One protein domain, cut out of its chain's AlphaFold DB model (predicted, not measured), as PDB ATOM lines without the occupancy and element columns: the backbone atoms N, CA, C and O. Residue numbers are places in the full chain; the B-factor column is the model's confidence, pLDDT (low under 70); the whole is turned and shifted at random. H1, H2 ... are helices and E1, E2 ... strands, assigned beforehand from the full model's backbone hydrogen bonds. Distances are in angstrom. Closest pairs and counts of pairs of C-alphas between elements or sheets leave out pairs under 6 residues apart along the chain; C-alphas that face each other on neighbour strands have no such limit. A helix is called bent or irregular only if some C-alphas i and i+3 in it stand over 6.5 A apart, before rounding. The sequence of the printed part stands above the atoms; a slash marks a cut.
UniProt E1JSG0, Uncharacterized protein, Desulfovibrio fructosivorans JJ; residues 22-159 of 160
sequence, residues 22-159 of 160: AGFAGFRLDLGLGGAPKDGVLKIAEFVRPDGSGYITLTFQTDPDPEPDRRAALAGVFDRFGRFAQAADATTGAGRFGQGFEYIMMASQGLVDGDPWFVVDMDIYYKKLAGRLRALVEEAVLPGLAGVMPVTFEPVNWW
ATOM      1  N   ALA A  22     126.728 158.068 168.903       91.25
ATOM      2  CA  ALA A  22     127.499 156.870 168.581       91.25
ATOM      3  C   ALA A  22     128.599 156.572 169.600       91.25
ATOM      4  O   ALA A  22     128.921 155.413 169.848       91.25
ATOM      5  N   GLY A  23     129.171 157.599 170.233       94.19
ATOM      6  CA  GLY A  23     130.171 157.392 171.274       94.19
ATOM      7  C   GLY A  23     130.523 158.652 172.047       94.19
ATOM      8  O   GLY A  23     130.051 159.754 171.754       94.19
ATOM      9  N   PHE A  24     131.378 158.494 173.046       95.81
ATOM     10  CA  PHE A  24     131.939 159.602 173.805       95.81
ATOM     11  C   PHE A  24     133.388 159.333 174.203       95.81
ATOM     12  O   PHE A  24     133.826 158.189 174.275       95.81
ATOM     13  N   ALA A  25     134.131 160.394 174.490       97.06
ATOM     14  CA  ALA A  25     135.488 160.315 175.015       97.06
ATOM     15  C   ALA A  25     135.714 161.397 176.071       97.06
ATOM     16  O   ALA A  25     135.186 162.505 175.960       97.06
ATOM     17  N   GLY A  26     136.522 161.099 177.086       96.88
ATOM     18  CA  GLY A  26     137.101 162.141 177.929       96.88
ATOM     19  C   GLY A  26     138.133 162.946 177.137       96.88
ATOM     20  O   GLY A  26     138.793 162.415 176.242       96.88
ATOM     21  N   PHE A  27     138.299 164.224 177.456       97.81
ATOM     22  CA  PHE A  27     139.403 165.019 176.929       97.81
ATOM     23  C   PHE A  27     140.006 165.925 177.994       97.81
ATOM     24  O   PHE A  27     139.353 166.282 178.972       97.81
ATOM     25  N   ARG A  28     141.255 166.334 177.760       97.69
ATOM     26  CA  ARG A  28     141.959 167.350 178.548       97.69
ATOM     27  C   ARG A  28     142.471 168.447 177.632       97.69
ATOM     28  O   ARG A  28     143.101 168.139 176.623       97.69
ATOM     29  N   LEU A  29     142.213 169.701 177.987       96.38
ATOM     30  CA  LEU A  29     142.696 170.890 177.288       96.38
ATOM     31  C   LEU A  29     143.763 171.609 178.110       96.38
ATOM     32  O   LEU A  29     143.489 172.063 179.221       96.38
ATOM     33  N   ASP A  30     144.954 171.782 177.549       96.19
ATOM     34  CA  ASP A  30     145.935 172.701 178.119       96.19
ATOM     35  C   ASP A  30     145.580 174.144 177.727       96.19
ATOM     36  O   ASP A  30     145.518 174.506 176.550       96.19
ATOM     37  N   LEU A  31     145.321 174.977 178.737       94.44
ATOM     38  CA  LEU A  31     144.958 176.382 178.558       94.44
ATOM     39  C   LEU A  31     146.181 177.303 178.406       94.44
ATOM     40  O   LEU A  31     146.009 178.492 178.141       94.44
ATOM     41  N   GLY A  32     147.405 176.788 178.571       91.88
ATOM     42  CA  GLY A  32     148.650 177.549 178.424       91.88
ATOM     43  C   GLY A  32     148.945 178.513 179.577       91.88
ATOM     44  O   GLY A  32     149.784 179.397 179.440       91.88
ATOM     45  N   LEU A  33     148.258 178.355 180.713       91.31
ATOM     46  CA  LEU A  33     148.388 179.217 181.898       91.31
ATOM     47  C   LEU A  33     149.271 178.604 183.002       91.31
ATOM     48  O   LEU A  33     149.336 179.136 184.105       91.31
ATOM     49  N   GLY A  34     149.926 177.465 182.737       85.75
ATOM     50  CA  GLY A  34     150.791 176.774 183.706       85.75
ATOM     51  C   GLY A  34     150.055 176.082 184.863       85.75
ATOM     52  O   GLY A  34     150.694 175.641 185.813       85.75
ATOM     53  N   GLY A  35     148.722 175.993 184.796       86.50
ATOM     54  CA  GLY A  35     147.877 175.286 185.762       86.50
ATOM     55  C   GLY A  35     147.411 173.916 185.266       86.50
ATOM     56  O   GLY A  35     147.819 173.449 184.205       86.50
ATOM     57  N   ALA A  36     146.510 173.282 186.022       90.38
ATOM     58  CA  ALA A  36     145.901 172.019 185.611       90.38
ATOM     59  C   ALA A  36     145.123 172.176 184.286       90.38
ATOM     60  O   ALA A  36     144.490 173.229 184.070       90.38
ATOM     61  N   PRO A  37     145.145 171.149 183.413       93.88
ATOM     62  CA  PRO A  37     144.354 171.157 182.194       93.88
ATOM     63  C   PRO A  37     142.857 171.196 182.522       93.88
ATOM     64  O   PRO A  37     142.428 170.841 183.621       93.88
ATOM     65  N   LYS A  38     142.053 171.658 181.569       94.88
ATOM     66  CA  LYS A  38     140.597 171.620 181.661       94.88
ATOM     67  C   LYS A  38     140.099 170.269 181.161       94.88
ATOM     68  O   LYS A  38     140.233 169.974 179.976       94.88
ATOM     69  N   ASP A  39     139.528 169.478 182.058       96.12
ATOM     70  CA  ASP A  39     138.864 168.230 181.693       96.12
ATOM     71  C   ASP A  39     137.479 168.501 181.081       96.12
ATOM     72  O   ASP A  39     136.810 169.496 181.395       96.12
ATOM     73  N   GLY A  40     137.043 167.597 180.211       95.38
ATOM     74  CA  GLY A  40     135.725 167.635 179.599       95.38
ATOM     75  C   GLY A  40     135.323 166.313 178.966       95.38
ATOM     76  O   GLY A  40     136.080 165.340 178.954       95.38
ATOM     77  N   VAL A  41     134.109 166.296 178.425       96.06
ATOM     78  CA  VAL A  41     133.555 165.159 177.688       96.06
ATOM     79  C   VAL A  41     133.258 165.590 176.263       96.06
ATOM     80  O   VAL A  41     132.603 166.607 176.027       96.06
ATOM     81  N   LEU A  42     133.739 164.799 175.315       96.94
ATOM     82  CA  LEU A  42     133.416 164.884 173.905       96.94
ATOM     83  C   LEU A  42     132.301 163.885 173.608       96.94
ATOM     84  O   LEU A  42     132.492 162.684 173.795       96.94
ATOM     85  N   LYS A  43     131.155 164.357 173.120       95.69
ATOM     86  CA  LYS A  43     130.126 163.495 172.526       95.69
ATOM     87  C   LYS A  43     130.333 163.431 171.020       95.69
ATOM     88  O   LYS A  43     130.688 164.437 170.406       95.69
ATOM     89  N   ILE A  44     130.098 162.255 170.454       96.12
ATOM     90  CA  ILE A  44     130.274 161.954 169.038       96.12
ATOM     91  C   ILE A  44     128.947 161.425 168.511       96.12
ATOM     92  O   ILE A  44     128.428 160.417 169.002       96.12
ATOM     93  N   ALA A  45     128.420 162.090 167.495       94.75
ATOM     94  CA  ALA A  45     127.254 161.637 166.761       94.75
ATOM     95  C   ALA A  45     127.520 161.690 165.256       94.75
ATOM     96  O   ALA A  45     128.447 162.359 164.797       94.75
ATOM     97  N   GLU A  46     126.707 160.978 164.485       94.50
ATOM     98  CA  GLU A  46     126.716 161.103 163.032       94.50
ATOM     99  C   GLU A  46     125.328 161.342 162.461       94.50
ATOM    100  O   GLU A  46     124.307 160.893 162.992       94.50
ATOM    101  N   PHE A  47     125.326 162.003 161.312       93.38
ATOM    102  CA  PHE A  47     124.185 162.068 160.425       93.38
ATOM    103  C   PHE A  47     124.612 161.638 159.024       93.38
ATOM    104  O   PHE A  47     125.491 162.247 158.407       93.38
ATOM    105  N   VAL A  48     123.961 160.597 158.507       93.81
ATOM    106  CA  VAL A  48     124.222 160.034 157.180       93.81
ATOM    107  C   VAL A  48     123.018 160.294 156.281       93.81
ATOM    108  O   VAL A  48     121.889 159.918 156.587       93.81
ATOM    109  N   ARG A  49     123.265 160.934 155.139       93.00
ATOM    110  CA  ARG A  49     122.273 161.174 154.089       93.00
ATOM    111  C   ARG A  49     122.028 159.904 153.264       93.00
ATOM    112  O   ARG A  49     122.892 159.027 153.216       93.00
ATOM    113  N   PRO A  50     120.908 159.821 152.521       93.06
ATOM    114  CA  PRO A  50     120.618 158.673 151.657       93.06
ATOM    115  C   PRO A  50     121.687 158.370 150.592       93.06
ATOM    116  O   PRO A  50     121.812 157.228 150.163       93.06
ATOM    117  N   ASP A  51     122.460 159.373 150.166       93.25
ATOM    118  CA  ASP A  51     123.562 159.214 149.206       93.25
ATOM    119  C   ASP A  51     124.879 158.727 149.847       93.25
ATOM    120  O   ASP A  51     125.879 158.527 149.157       93.25
ATOM    121  N   GLY A  52     124.889 158.519 151.166       93.19
ATOM    122  CA  GLY A  52     126.042 158.087 151.947       93.19
ATOM    123  C   GLY A  52     127.003 159.208 152.353       93.19
ATOM    124  O   GLY A  52     127.961 158.929 153.086       93.19
ATOM    125  N   SER A  53     126.769 160.451 151.918       96.12
ATOM    126  CA  SER A  53     127.433 161.642 152.463       96.12
ATOM    127  C   SER A  53     126.861 161.992 153.837       96.12
ATOM    128  O   SER A  53     125.848 161.437 154.260       96.12
ATOM    129  N   GLY A  54     127.502 162.888 154.574       95.12
ATOM    130  CA  GLY A  54     127.034 163.213 155.916       95.12
ATOM    131  C   GLY A  54     127.987 164.097 156.688       95.12
ATOM    132  O   GLY A  54     128.900 164.694 156.115       95.12
ATOM    133  N   TYR A  55     127.775 164.161 157.994       95.56
ATOM    134  CA  TYR A  55     128.683 164.842 158.899       95.56
ATOM    135  C   TYR A  55     128.783 164.134 160.250       95.56
ATOM    136  O   TYR A  55     127.879 163.407 160.667       95.56
ATOM    137  N   ILE A  56     129.926 164.337 160.899       96.50
ATOM    138  CA  ILE A  56     130.178 163.925 162.278       96.50
ATOM    139  C   ILE A  56     129.976 165.156 163.153       96.50
ATOM    140  O   ILE A  56     130.661 166.159 162.938       96.50
ATOM    141  N   THR A  57     129.086 165.062 164.133       95.38
ATOM    142  CA  THR A  57     128.892 166.092 165.155       95.38
ATOM    143  C   THR A  57     129.777 165.784 166.347       95.38
ATOM    144  O   THR A  57     129.749 164.681 166.902       95.38
ATOM    145  N   LEU A  58     130.550 166.779 166.757       96.38
ATOM    146  CA  LEU A  58     131.392 166.745 167.938       96.38
ATOM    147  C   LEU A  58     130.939 167.830 168.911       96.38
ATOM    148  O   LEU A  58     131.069 169.022 168.627       96.38
ATOM    149  N   THR A  59     130.457 167.406 170.075       94.50
ATOM    150  CA  THR A  59     130.043 168.307 171.155       94.50
ATOM    151  C   THR A  59     131.055 168.241 172.284       94.50
ATOM    152  O   THR A  59     131.132 167.247 173.011       94.50
ATOM    153  N   PHE A  60     131.823 169.312 172.447       95.19
ATOM    154  CA  PHE A  60     132.719 169.516 173.575       95.19
ATOM    155  C   PHE A  60     131.927 170.106 174.731       95.19
ATOM    156  O   PHE A  60     131.311 171.161 174.586       95.19
ATOM    157  N   GLN A  61     131.968 169.446 175.882       92.94
ATOM    158  CA  GLN A  61     131.289 169.901 177.085       92.94
ATOM    159  C   GLN A  61     132.270 169.952 178.257       92.94
ATOM    160  O   GLN A  61     132.941 168.965 178.561       92.94
ATOM    161  N   THR A  62     132.332 171.097 178.936       91.81
ATOM    162  CA  THR A  62     133.089 171.266 180.183       91.81
ATOM    163  C   THR A  62     132.254 172.001 181.222       91.81
ATOM    164  O   THR A  62     131.377 172.796 180.875       91.81
ATOM    165  N   ASP A  63     132.583 171.829 182.501       89.44
ATOM    166  CA  ASP A  63     132.104 172.754 183.531       89.44
ATOM    167  C   ASP A  63     132.537 174.193 183.196       89.44
ATOM    168  O   ASP A  63     133.638 174.386 182.655       89.44
ATOM    169  N   PRO A  64     131.751 175.221 183.546       84.69
ATOM    170  CA  PRO A  64     132.205 176.603 183.503       84.69
ATOM    171  C   PRO A  64     133.450 176.770 184.378       84.69
ATOM    172  O   PRO A  64     133.569 176.157 185.438       84.69
ATOM    173  N   ASP A  65     134.405 177.585 183.937       86.31
ATOM    174  CA  ASP A  65     135.562 177.904 184.771       86.31
ATOM    175  C   ASP A  65     135.245 179.129 185.654       86.31
ATOM    176  O   ASP A  65     134.845 180.180 185.118       86.31
ATOM    177  N   PRO A  66     135.351 179.018 186.994       86.06
ATOM    178  CA  PRO A  66     135.076 180.136 187.891       86.06
ATOM    179  C   PRO A  66     136.114 181.254 187.745       86.06
ATOM    180  O   PRO A  66     135.776 182.415 187.978       86.06
ATOM    181  N   GLU A  67     137.338 180.935 187.316       90.12
ATOM    182  CA  GLU A  67     138.408 181.911 187.132       90.12
ATOM    183  C   GLU A  67     138.264 182.625 185.773       90.12
ATOM    184  O   GLU A  67     138.265 181.966 184.726       90.12
ATOM    185  N   PRO A  68     138.159 183.970 185.745       89.75
ATOM    186  CA  PRO A  68     137.945 184.716 184.503       89.75
ATOM    187  C   PRO A  68     139.015 184.467 183.434       89.75
ATOM    188  O   PRO A  68     138.678 184.273 182.266       89.75
ATOM    189  N   ASP A  69     140.288 184.408 183.830       92.06
ATOM    190  CA  ASP A  69     141.407 184.215 182.901       92.06
ATOM    191  C   ASP A  69     141.378 182.825 182.259       92.06
ATOM    192  O   ASP A  69     141.571 182.681 181.050       92.06
ATOM    193  N   ARG A  70     141.057 181.792 183.045       93.25
ATOM    194  CA  ARG A  70     140.898 180.424 182.540       93.25
ATOM    195  C   ARG A  70     139.696 180.307 181.611       93.25
ATOM    196  O   ARG A  70     139.791 179.655 180.572       93.25
ATOM    197  N   ARG A  71     138.585 180.976 181.931       90.69
ATOM    198  CA  ARG A  71     137.400 181.038 181.063       90.69
ATOM    199  C   ARG A  71     137.715 181.700 179.723       90.69
ATOM    200  O   ARG A  71     137.339 181.168 178.680       90.69
ATOM    201  N   ALA A  72     138.436 182.820 179.744       91.12
ATOM    202  CA  ALA A  72     138.882 183.504 178.534       91.12
ATOM    203  C   ALA A  72     139.861 182.642 177.720       91.12
ATOM    204  O   ALA A  72     139.752 182.573 176.496       91.12
ATOM    205  N   ALA A  73     140.778 181.930 178.382       93.75
ATOM    206  CA  ALA A  73     141.698 181.011 177.721       93.75
ATOM    207  C   ALA A  73     140.966 179.834 177.054       93.75
ATOM    208  O   ALA A  73     141.283 179.502 175.910       93.75
ATOM    209  N   LEU A  74     139.965 179.252 177.726       93.12
ATOM    210  CA  LEU A  74     139.114 178.193 177.178       93.12
ATOM    211  C   LEU A  74     138.381 178.664 175.917       93.12
ATOM    212  O   LEU A  74     138.496 178.022 174.875       93.12
ATOM    213  N   ALA A  75     137.700 179.813 175.979       90.69
ATOM    214  CA  ALA A  75     137.059 180.413 174.808       90.69
ATOM    215  C   ALA A  75     138.077 180.660 173.679       90.69
ATOM    216  O   ALA A  75     137.867 180.252 172.538       90.69
ATOM    217  N   GLY A  76     139.252 181.197 174.020       92.56
ATOM    218  CA  GLY A  76     140.322 181.470 173.066       92.56
ATOM    219  C   GLY A  76     140.880 180.229 172.357       92.56
ATOM    220  O   GLY A  76     141.343 180.347 171.218       92.56
ATOM    221  N   VAL A  77     140.850 179.043 172.980       94.12
ATOM    222  CA  VAL A  77     141.199 177.778 172.307       94.12
ATOM    223  C   VAL A  77     140.219 177.500 171.168       94.12
ATOM    224  O   VAL A  77     140.650 177.270 170.034       94.12
ATOM    225  N   PHE A  78     138.917 177.568 171.445       93.00
ATOM    226  CA  PHE A  78     137.885 177.292 170.448       93.00
ATOM    227  C   PHE A  78     137.774 178.396 169.391       93.00
ATOM    228  O   PHE A  78     137.546 178.082 168.228       93.00
ATOM    229  N   ASP A  79     138.063 179.656 169.724       91.81
ATOM    230  CA  ASP A  79     138.146 180.747 168.740       91.81
ATOM    231  C   ASP A  79     139.308 180.563 167.756       91.81
ATOM    232  O   ASP A  79     139.205 180.869 166.563       91.81
ATOM    233  N   ARG A  80     140.463 180.080 168.238       93.00
ATOM    234  CA  ARG A  80     141.593 179.721 167.365       93.00
ATOM    235  C   ARG A  80     141.221 178.560 166.455       93.00
ATOM    236  O   ARG A  80     141.500 178.625 165.258       93.00
ATOM    237  N   PHE A  81     140.562 177.544 167.002       92.94
ATOM    238  CA  PHE A  81     140.080 176.424 166.207       92.94
ATOM    239  C   PHE A  81     139.028 176.856 165.175       92.94
ATOM    240  O   PHE A  81     139.119 176.458 164.022       92.94
ATOM    241  N   GLY A  82     138.096 177.743 165.529       91.56
ATOM    242  CA  GLY A  82     137.099 178.281 164.602       91.56
ATOM    243  C   GLY A  82     137.731 179.018 163.417       91.56
ATOM    244  O   GLY A  82     137.317 178.826 162.277       91.56
ATOM    245  N   ARG A  83     138.800 179.790 163.654       91.38
ATOM    246  CA  ARG A  83     139.590 180.407 162.572       91.38
ATOM    247  C   ARG A  83     140.283 179.373 161.688       91.38
ATOM    248  O   ARG A  83     140.317 179.541 160.473       91.38
ATOM    249  N   PHE A  84     140.819 178.308 162.282       91.38
ATOM    250  CA  PHE A  84     141.368 177.189 161.522       91.38
ATOM    251  C   PHE A  84     140.285 176.510 160.666       91.38
ATOM    252  O   PHE A  84     140.499 176.316 159.475       91.38
ATOM    253  N   ALA A  85     139.115 176.218 161.239       91.12
ATOM    254  CA  ALA A  85     137.987 175.592 160.554       91.12
ATOM    255  C   ALA A  85     137.512 176.409 159.342       91.12
ATOM    256  O   ALA A  85     137.263 175.840 158.286       91.12
ATOM    257  N   GLN A  86     137.463 177.739 159.462       88.75
ATOM    258  CA  GLN A  86     137.116 178.642 158.355       88.75
ATOM    259  C   GLN A  86     138.151 178.649 157.221       88.75
ATOM    260  O   GLN A  86     137.797 178.920 156.075       88.75
ATOM    261  N   ALA A  87     139.423 178.397 157.533       88.19
ATOM    262  CA  ALA A  87     140.509 178.375 156.556       88.19
ATOM    263  C   ALA A  87     140.756 176.981 155.953       88.19
ATOM    264  O   ALA A  87     141.414 176.872 154.921       88.19
ATOM    265  N   ALA A  88     140.271 175.922 156.606       85.69
ATOM    266  CA  ALA A  88     140.444 174.550 156.159       85.69
ATOM    267  C   ALA A  88     139.559 174.272 154.937       85.69
ATOM    268  O   ALA A  88     138.333 174.288 155.021       85.69
ATOM    269  N   ASP A  89     140.194 173.973 153.808       80.12
ATOM    270  CA  ASP A  89     139.517 173.519 152.595       80.12
ATOM    271  C   ASP A  89     139.641 171.998 152.419       80.12
ATOM    272  O   ASP A  89     140.382 171.320 153.135       80.12
ATOM    273  N   ALA A  90     138.932 171.442 151.434       79.69
ATOM    274  CA  ALA A  90     138.955 170.006 151.163       79.69
ATOM    275  C   ALA A  90     140.379 169.458 150.920       79.69
ATOM    276  O   ALA A  90     140.679 168.321 151.284       79.69
ATOM    277  N   THR A  91     141.272 170.261 150.335       76.25
ATOM    278  CA  THR A  91     142.635 169.848 149.970       76.25
ATOM    279  C   THR A  91     143.535 169.742 151.199       76.25
ATOM    280  O   THR A  91     144.230 168.746 151.394       76.25
ATOM    281  N   THR A  92     143.516 170.768 152.044       75.19
ATOM    282  CA  THR A  92     144.351 170.879 153.246       75.19
ATOM    283  C   THR A  92     143.773 170.108 154.429       75.19
ATOM    284  O   THR A  92     144.521 169.601 155.268       75.19
ATOM    285  N   GLY A  93     142.447 169.978 154.487       84.12
ATOM    286  CA  GLY A  93     141.735 169.270 155.539       84.12
ATOM    287  C   GLY A  93     141.724 167.755 155.362       84.12
ATOM    288  O   GLY A  93     141.850 167.053 156.360       84.12
ATOM    289  N   ALA A  94     141.684 167.217 154.135       86.62
ATOM    290  CA  ALA A  94     141.647 165.761 153.923       86.62
ATOM    291  C   ALA A  94     142.894 165.030 154.446       86.62
ATOM    292  O   ALA A  94     142.786 163.912 154.949       86.62
ATOM    293  N   GLY A  95     144.070 165.663 154.387       87.31
ATOM    294  CA  GLY A  95     145.293 165.103 154.972       87.31
ATOM    295  C   GLY A  95     145.262 165.019 156.503       87.31
ATOM    296  O   GLY A  95     146.040 164.268 157.082       87.31
ATOM    297  N   ARG A  96     144.371 165.775 157.156       90.88
ATOM    298  CA  ARG A  96     144.254 165.852 158.618       90.88
ATOM    299  C   ARG A  96     143.023 165.128 159.158       90.88
ATOM    300  O   ARG A  96     143.125 164.463 160.175       90.88
ATOM    301  N   PHE A  97     141.883 165.255 158.489       95.19
ATOM    302  CA  PHE A  97     140.590 164.720 158.926       95.19
ATOM    303  C   PHE A  97     140.130 163.520 158.090       95.19
ATOM    304  O   PHE A  97     139.032 163.008 158.270       95.19
ATOM    305  N   GLY A  98     140.989 163.023 157.200       93.94
ATOM    306  CA  GLY A  98     140.767 161.783 156.474       93.94
ATOM    307  C   GLY A  98     140.054 161.958 155.135       93.94
ATOM    308  O   GLY A  98     139.535 163.015 154.761       93.94
ATOM    309  N   GLN A  99     140.054 160.872 154.363       92.12
ATOM    310  CA  GLN A  99     139.541 160.877 152.999       92.12
ATOM    311  C   GLN A  99     138.036 161.157 152.957       92.12
ATOM    312  O   GLN A  99     137.236 160.445 153.577       92.12
ATOM    313  N   GLY A 100     137.657 162.109 152.106       92.62
ATOM    314  CA  GLY A 100     136.272 162.506 151.879       92.62
ATOM    315  C   GLY A 100     135.858 163.752 152.652       92.62
ATOM    316  O   GLY A 100     134.735 164.190 152.439       92.62
ATOM    317  N   PHE A 101     136.741 164.310 153.490       96.00
ATOM    318  CA  PHE A 101     136.554 165.596 154.160       96.00
ATOM    319  C   PHE A 101     136.185 166.709 153.166       96.00
ATOM    320  O   PHE A 101     136.779 166.810 152.088       96.00
ATOM    321  N   GLU A 102     135.234 167.555 153.552       94.50
ATOM    322  CA  GLU A 102     134.826 168.731 152.782       94.50
ATOM    323  C   GLU A 102     135.162 170.031 153.508       94.50
ATOM    324  O   GLU A 102     135.916 170.845 152.978       94.50
ATOM    325  N   TYR A 103     134.607 170.218 154.705       93.88
ATOM    326  CA  TYR A 103     134.802 171.405 155.536       93.88
ATOM    327  C   TYR A 103     134.381 171.130 156.989       93.88
ATOM    328  O   TYR A 103     133.743 170.115 157.289       93.88
ATOM    329  N   ILE A 104     134.729 172.057 157.886       94.31
ATOM    330  CA  ILE A 104     134.285 172.076 159.286       94.31
ATOM    331  C   ILE A 104     133.372 173.280 159.487       94.31
ATOM    332  O   ILE A 104     133.691 174.386 159.049       94.31
ATOM    333  N   MET A 105     132.259 173.082 160.182       90.94
ATOM    334  CA  MET A 105     131.354 174.147 160.593       90.94
ATOM    335  C   MET A 105     131.288 174.213 162.116       90.94
ATOM    336  O   MET A 105     131.045 173.209 162.772       90.94
ATOM    337  N   MET A 106     131.472 175.403 162.686       87.75
ATOM    338  CA  MET A 106     131.213 175.640 164.109       87.75
ATOM    339  C   MET A 106     129.725 175.950 164.283       87.75
ATOM    340  O   MET A 106     129.262 176.981 163.796       87.75
ATOM    341  N   ALA A 107     128.979 175.068 164.946       74.56
ATOM    342  CA  ALA A 107     127.536 175.213 165.143       74.56
ATOM    343  C   ALA A 107     127.189 176.038 166.398       74.56
ATOM    344  O   ALA A 107     126.159 176.709 166.428       74.56
ATOM    345  N   SER A 108     128.049 176.032 167.421       72.50
ATOM    346  CA  SER A 108     127.935 176.910 168.593       72.50
ATOM    347  C   SER A 108     129.312 177.331 169.113       72.50
ATOM    348  O   SER A 108     130.314 176.653 168.884       72.50
ATOM    349  N   GLN A 109     129.371 178.479 169.794       63.47
ATOM    350  CA  GLN A 109     130.600 179.016 170.379       63.47
ATOM    351  C   GLN A 109     130.404 179.300 171.872       63.47
ATOM    352  O   GLN A 109     130.200 180.438 172.282       63.47
ATOM    353  N   GLY A 110     130.504 178.254 172.692       62.56
ATOM    354  CA  GLY A 110     130.827 178.381 174.110       62.56
ATOM    355  C   GLY A 110     129.657 178.704 175.036       62.56
ATOM    356  O   GLY A 110     128.515 178.312 174.808       62.56
ATOM    357  N   LEU A 111     129.990 179.358 176.152       59.88
ATOM    358  CA  LEU A 111     129.066 179.646 177.246       59.88
ATOM    359  C   LEU A 111     127.991 180.642 176.794       59.88
ATOM    360  O   LEU A 111     128.308 181.786 176.464       59.88
ATOM    361  N   VAL A 112     126.727 180.233 176.837       62.44
ATOM    362  CA  VAL A 112     125.597 181.165 176.796       62.44
ATOM    363  C   VAL A 112     125.323 181.630 178.227       62.44
ATOM    364  O   VAL A 112     125.358 180.826 179.159       62.44
ATOM    365  N   ASP A 113     125.085 182.929 178.430       56.56
ATOM    366  CA  ASP A 113     124.809 183.475 179.763       56.56
ATOM    367  C   ASP A 113     123.646 182.729 180.441       56.56
ATOM    368  O   ASP A 113     122.529 182.684 179.927       56.56
ATOM    369  N   GLY A 114     123.924 182.157 181.618       58.50
ATOM    370  CA  GLY A 114     122.969 181.365 182.398       58.50
ATOM    371  C   GLY A 114     123.055 179.849 182.195       58.50
ATOM    372  O   GLY A 114     122.418 179.125 182.961       58.50
ATOM    373  N   ASP A 115     123.859 179.358 181.245       67.38
ATOM    374  CA  ASP A 115     124.039 177.919 181.056       67.38
ATOM    375  C   ASP A 115     124.976 177.309 182.116       67.38
ATOM    376  O   ASP A 115     126.037 177.862 182.425       67.38
ATOM    377  N   PRO A 116     124.630 176.124 182.655       77.56
ATOM    378  CA  PRO A 116     125.457 175.428 183.635       77.56
ATOM    379  C   PRO A 116     126.695 174.762 183.022       77.56
ATOM    380  O   PRO A 116     127.483 174.185 183.762       77.56
ATOM    381  N   TRP A 117     126.872 174.824 181.700       83.38
ATOM    382  CA  TRP A 117     127.938 174.145 180.964       83.38
ATOM    383  C   TRP A 117     128.527 175.056 179.897       83.38
ATOM    384  O   TRP A 117     127.799 175.766 179.207       83.38
ATOM    385  N   PHE A 118     129.839 174.971 179.700       88.19
ATOM    386  CA  PHE A 118     130.469 175.474 178.486       88.19
ATOM    387  C   PHE A 118     130.329 174.398 177.405       88.19
ATOM    388  O   PHE A 118     130.855 173.293 177.569       88.19
ATOM    389  N   VAL A 119     129.612 174.710 176.323       90.12
ATOM    390  CA  VAL A 119     129.331 173.764 175.235       90.12
ATOM    391  C   VAL A 119     129.790 174.345 173.903       90.12
ATOM    392  O   VAL A 119     129.478 175.486 173.569       90.12
ATOM    393  N   VAL A 120     130.529 173.555 173.131       91.75
ATOM    394  CA  VAL A 120     130.926 173.893 171.762       91.75
ATOM    395  C   VAL A 120     130.578 172.731 170.852       91.75
ATOM    396  O   VAL A 120     131.088 171.627 171.032       91.75
ATOM    397  N   ASP A 121     129.748 173.012 169.855       91.19
ATOM    398  CA  ASP A 121     129.366 172.064 168.818       91.19
ATOM    399  C   ASP A 121     130.090 172.396 167.514       91.19
ATOM    400  O   ASP A 121     130.095 173.548 167.062       91.19
ATOM    401  N   MET A 122     130.654 171.374 166.876       93.31
ATOM    402  CA  MET A 122     131.189 171.460 165.521       93.31
ATOM    403  C   MET A 122     130.744 170.261 164.683       93.31
ATOM    404  O   MET A 122     130.660 169.143 165.192       93.31
ATOM    405  N   ASP A 123     130.572 170.495 163.388       94.75
ATOM    406  CA  ASP A 123     130.202 169.482 162.408       94.75
ATOM    407  C   ASP A 123     131.325 169.343 161.378       94.75
ATOM    408  O   ASP A 123     131.790 170.334 160.802       94.75
ATOM    409  N   ILE A 124     131.765 168.112 161.127       95.88
ATOM    410  CA  ILE A 124     132.773 167.801 160.108       95.88
ATOM    411  C   ILE A 124     132.090 167.077 158.956       95.88
ATOM    412  O   ILE A 124     131.618 165.953 159.124       95.88
ATOM    413  N   TYR A 125     132.056 167.709 157.785       95.81
ATOM    414  CA  TYR A 125     131.329 167.210 156.621       95.81
ATOM    415  C   TYR A 125     132.183 166.290 155.750       95.81
ATOM    416  O   TYR A 125     133.360 166.563 155.491       95.81
ATOM    417  N   TYR A 126     131.558 165.216 155.260       96.62
ATOM    418  CA  TYR A 126     132.179 164.209 154.409       96.62
ATOM    419  C   TYR A 126     131.312 163.849 153.202       96.62
ATOM    420  O   TYR A 126     130.134 163.511 153.334       96.62
ATOM    421  N   LYS A 127     131.956 163.715 152.035       95.38
ATOM    422  CA  LYS A 127     131.344 163.155 150.814       95.38
ATOM    423  C   LYS A 127     130.921 161.695 150.960       95.38
ATOM    424  O   LYS A 127     130.079 161.224 150.206       95.38
ATOM    425  N   LYS A 128     131.546 160.956 151.883       93.31
ATOM    426  CA  LYS A 128     131.239 159.549 152.165       93.31
ATOM    427  C   LYS A 128     131.513 159.224 153.632       93.31
ATOM    428  O   LYS A 128     132.672 159.005 153.995       93.31
ATOM    429  N   LEU A 129     130.452 159.163 154.431       95.81
ATOM    430  CA  LEU A 129     130.492 158.874 155.868       95.81
ATOM    431  C   LEU A 129     129.934 157.488 156.215       95.81
ATOM    432  O   LEU A 129     130.470 156.834 157.103       95.81
ATOM    433  N   ALA A 130     128.915 157.019 155.485       94.69
ATOM    434  CA  ALA A 130     128.210 155.774 155.792       94.69
ATOM    435  C   ALA A 130     129.164 154.597 156.085       94.69
ATOM    436  O   ALA A 130     129.986 154.227 155.239       94.69
ATOM    437  N   GLY A 131     129.046 154.018 157.287       94.75
ATOM    438  CA  GLY A 131     129.840 152.870 157.740       94.75
ATOM    439  C   GLY A 131     131.312 153.173 158.048       94.75
ATOM    440  O   GLY A 131     132.098 152.241 158.205       94.75
ATOM    441  N   ARG A 132     131.713 154.449 158.105       95.69
ATOM    442  CA  ARG A 132     133.110 154.869 158.319       95.69
ATOM    443  C   ARG A 132     133.337 155.636 159.617       95.69
ATOM    444  O   ARG A 132     134.488 155.965 159.884       95.69
ATOM    445  N   LEU A 133     132.295 155.904 160.410       95.81
ATOM    446  CA  LEU A 133     132.379 156.757 161.598       95.81
ATOM    447  C   LEU A 133     133.533 156.378 162.523       95.81
ATOM    448  O   LEU A 133     134.413 157.195 162.769       95.81
ATOM    449  N   ARG A 134     133.553 155.130 163.001       96.06
ATOM    450  CA  ARG A 134     134.533 154.678 163.994       96.06
ATOM    451  C   ARG A 134     135.972 154.806 163.504       96.06
ATOM    452  O   ARG A 134     136.788 155.422 164.181       96.06
ATOM    453  N   ALA A 135     136.246 154.305 162.300       95.81
ATOM    454  CA  ALA A 135     137.568 154.407 161.688       95.81
ATOM    455  C   ALA A 135     137.976 155.871 161.460       95.81
ATOM    456  O   ALA A 135     139.081 156.264 161.814       95.81
ATOM    457  N   LEU A 136     137.075 156.712 160.934       96.50
ATOM    458  CA  LEU A 136     137.358 158.138 160.744       96.50
ATOM    459  C   LEU A 136     137.664 158.835 162.068       96.50
ATOM    460  O   LEU A 136     138.605 159.621 162.130       96.50
ATOM    461  N   VAL A 137     136.895 158.551 163.119       97.31
ATOM    462  CA  VAL A 137     137.070 159.183 164.427       97.31
ATOM    463  C   VAL A 137     138.413 158.816 165.049       97.31
ATOM    464  O   VAL A 137     139.169 159.712 165.429       97.31
ATOM    465  N   GLU A 138     138.717 157.522 165.126       96.81
ATOM    466  CA  GLU A 138     139.915 157.015 165.801       96.81
ATOM    467  C   GLU A 138     141.198 157.287 165.001       96.81
ATOM    468  O   GLU A 138     142.211 157.673 165.581       96.81
ATOM    469  N   GLU A 139     141.165 157.132 163.674       96.25
ATOM    470  CA  GLU A 139     142.370 157.207 162.837       96.25
ATOM    471  C   GLU A 139     142.667 158.618 162.320       96.25
ATOM    472  O   GLU A 139     143.821 158.919 162.009       96.25
ATOM    473  N   ALA A 140     141.656 159.489 162.209       96.12
ATOM    474  CA  ALA A 140     141.816 160.792 161.562       96.12
ATOM    475  C   ALA A 140     141.279 161.968 162.384       96.12
ATOM    476  O   ALA A 140     142.023 162.907 162.644       96.12
ATOM    477  N   VAL A 141     140.020 161.950 162.822       96.94
ATOM    478  CA  VAL A 141     139.392 163.129 163.442       96.94
ATOM    479  C   VAL A 141     140.037 163.481 164.776       96.94
ATOM    480  O   VAL A 141     140.483 164.615 164.937       96.94
ATOM    481  N   LEU A 142     140.126 162.542 165.724       97.75
ATOM    482  CA  LEU A 142     140.725 162.828 167.032       97.75
ATOM    483  C   LEU A 142     142.222 163.166 166.926       97.75
ATOM    484  O   LEU A 142     142.623 164.191 167.486       97.75
ATOM    485  N   PRO A 143     143.046 162.409 166.169       97.00
ATOM    486  CA  PRO A 143     144.433 162.804 165.915       97.00
ATOM    487  C   PRO A 143     144.549 164.169 165.225       97.00
ATOM    488  O   PRO A 143     145.403 164.983 165.578       97.00
ATOM    489  N   GLY A 144     143.670 164.448 164.262       95.69
ATOM    490  CA  GLY A 144     143.635 165.699 163.517       95.69
ATOM    491  C   GLY A 144     143.339 166.898 164.411       95.69
ATOM    492  O   GLY A 144     144.024 167.916 164.305       95.69
ATOM    493  N   LEU A 145     142.379 166.756 165.331       96.62
ATOM    494  CA  LEU A 145     142.052 167.754 166.351       96.62
ATOM    495  C   LEU A 145     143.212 167.970 167.327       96.62
ATOM    496  O   LEU A 145     143.596 169.114 167.559       96.62
ATOM    497  N   ALA A 146     143.829 166.897 167.828       96.75
ATOM    498  CA  ALA A 146     145.014 166.979 168.689       96.75
ATOM    499  C   ALA A 146     146.219 167.649 167.995       96.75
ATOM    500  O   ALA A 146     147.082 168.227 168.649       96.75
ATOM    501  N   GLY A 147     146.269 167.624 166.659       94.50
ATOM    502  CA  GLY A 147     147.282 168.323 165.869       94.50
ATOM    503  C   GLY A 147     147.051 169.830 165.688       94.50
ATOM    504  O   GLY A 147     147.947 170.510 165.189       94.50
ATOM    505  N   VAL A 148     145.871 170.363 166.033       93.44
ATOM    506  CA  VAL A 148     145.523 171.794 165.850       93.44
ATOM    507  C   VAL A 148     144.994 172.471 167.113       93.44
ATOM    508  O   VAL A 148     144.917 173.699 167.169       93.44
ATOM    509  N   MET A 149     144.657 171.692 168.136       95.12
ATOM    510  CA  MET A 149     144.243 172.150 169.456       95.12
ATOM    511  C   MET A 149     145.168 171.547 170.519       95.12
ATOM    512  O   MET A 149     145.657 170.435 170.335       95.12
ATOM    513  N   PRO A 150     145.378 172.227 171.660       96.25
ATOM    514  CA  PRO A 150     146.148 171.691 172.780       96.25
ATOM    515  C   PRO A 150     145.309 170.675 173.579       96.25
ATOM    516  O   PRO A 150     145.034 170.871 174.760       96.25
ATOM    517  N   VAL A 151     144.833 169.624 172.907       97.44
ATOM    518  CA  VAL A 151     143.892 168.639 173.446       97.44
ATOM    519  C   VAL A 151     144.491 167.238 173.431       97.44
ATOM    520  O   VAL A 151     145.142 166.830 172.470       97.44
ATOM    521  N   THR A 152     144.217 166.475 174.482       97.75
ATOM    522  CA  THR A 152     144.430 165.025 174.515       97.75
ATOM    523  C   THR A 152     143.106 164.326 174.768       97.75
ATOM    524  O   THR A 152     142.372 164.740 175.666       97.75
ATOM    525  N   PHE A 153     142.829 163.260 174.023       97.94
ATOM    526  CA  PHE A 153     141.617 162.460 174.172       97.94
ATOM    527  C   PHE A 153     141.917 161.138 174.875       97.94
ATOM    528  O   PHE A 153     142.962 160.523 174.653       97.94
ATOM    529  N   GLU A 154     140.989 160.699 175.715       97.12
ATOM    530  CA  GLU A 154     140.920 159.316 176.174       97.12
ATOM    531  C   GLU A 154     140.350 158.422 175.053       97.12
ATOM    532  O   GLU A 154     139.761 158.939 174.098       97.12
ATOM    533  N   PRO A 155     140.522 157.087 175.122       96.75
ATOM    534  CA  PRO A 155     139.910 156.181 174.154       96.75
ATOM    535  C   PRO A 155     138.393 156.382 174.055       96.75
ATOM    536  O   PRO A 155     137.720 156.591 175.066       96.75
ATOM    537  N   VAL A 156     137.857 156.289 172.836       96.69
ATOM    538  CA  VAL A 156     136.417 156.434 172.604       96.69
ATOM    539  C   VAL A 156     135.674 155.236 173.186       96.69
ATOM    540  O   VAL A 156     136.024 154.081 172.939       96.69
ATOM    541  N   ASN A 157     134.617 155.525 173.933       93.88
ATOM    542  CA  ASN A 157     133.626 154.560 174.367       93.88
ATOM    543  C   ASN A 157     132.440 154.617 173.396       93.88
ATOM    544  O   ASN A 157     131.755 155.637 173.303       93.88
ATOM    545  N   TRP A 158     132.256 153.547 172.628       92.12
ATOM    546  CA  TRP A 158     131.203 153.432 171.624       92.12
ATOM    547  C   TRP A 158     129.942 152.847 172.257       92.12
ATOM    548  O   TRP A 158     130.028 151.913 173.052       92.12
ATOM    549  N   TRP A 159     128.780 153.388 171.902       80.81
ATOM    550  CA  TRP A 159     127.507 152.737 172.191       80.81
ATOM    551  C   TRP A 159     127.291 151.636 171.147       80.81
ATOM    552  O   TRP A 159     127.306 151.920 169.950       80.81
TER     553      TRP A 159
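Overview. This is residues 22 to 159 of the 160 residues of an uncharacterized protein of Desulfovibrio fructosivorans JJ (UniProt E1JSG0). One antiparallel sheet of six strands, twisted and curled like part of a barrel, has three helices over one face, in two layers. The long H1 runs along the strands towards the E4 edge, H3 packs towards the E6 edge, and the short H2 stands by E4 and touches H3. The printed part has 138 residues, with named elements in the order E1 E2 E3 H1 H2 E4 E5 H3 E6; across the sheet the order is E4 E5 E3 E2 E1 E6. The class is mixed, helices and strands, and the whole is compact, with a radius of gyration of the C-alphas of 14.8 A and spans of 46 by 32 by 26 A.

Arrangement. E1, residues 22 to 29, E2, residues 38 to 48, and E3, residues 54 to 62, form a meander, each strand the antiparallel neighbour of the one before. N 27 and O 40 are 2.9 A apart between E1 and E2, and N 43 and O 59 2.9 A between E2 and E3. H1, residues 68 to 87, is on the sheet at a height of 9.0 A, over E3 and at 8 degrees to it on the local plane; it is only just not over E4, residues 101 to 106, or E5, residues 118 to 126, with 2 C-alphas falling on each. H2, residues 90 to 97, lies over E4 and stands up from the sheet by 44 degrees; their closest C-alphas, of Ala 90 and Glu 102, are 4.6 A apart. E3, H1, H2 and E4 make a split strand-helix-strand unit, two strands running the same way with E5 between them, and its crossover is right-handed. E4 and E5 form a hairpin, with N 105 and O 123 2.9 A apart; N 58 and O 122 of E3 and E5 are 2.8 A apart. H3, residues 133 to 146, touches H2 about perpendicular at 83 degrees, with the C-alphas of Phe 97 and Ala 140 closest at 4.9 A, and is apart from H1. E6, residues 151 to 153, is the antiparallel neighbour of E1, with N 28 and O 152 2.9 A apart. Every O i to N i+4 pair is within hydrogen-bond range in H1, against 2 of 4 in H2 and 7 of 10 in H3.

Along the chain. E1 begins at C-alpha 22 (127.499, 156.870, 168.581). E2 is 31.6 A long, E3 26.3 A, H1 28.8 A and E5 26.6 A. H3 is irregular, with C-alphas 139 and 142 7.2 A apart; H2 is neither bent nor irregular, but only just, with C-alphas 92 and 95 6.1 A apart. E6 ends at C-alpha 153 (141.617, 162.460, 174.172).

Size, cuts and confidence. The two C-alphas farthest apart, of Gly 34 and Pro 50, are 47.6 A apart. The printed part has no cut, and the link from E4 to E5 is long, with 11 residues. Residues 109 to 115 have pLDDT under 70; the mean of the printed part is 90.9.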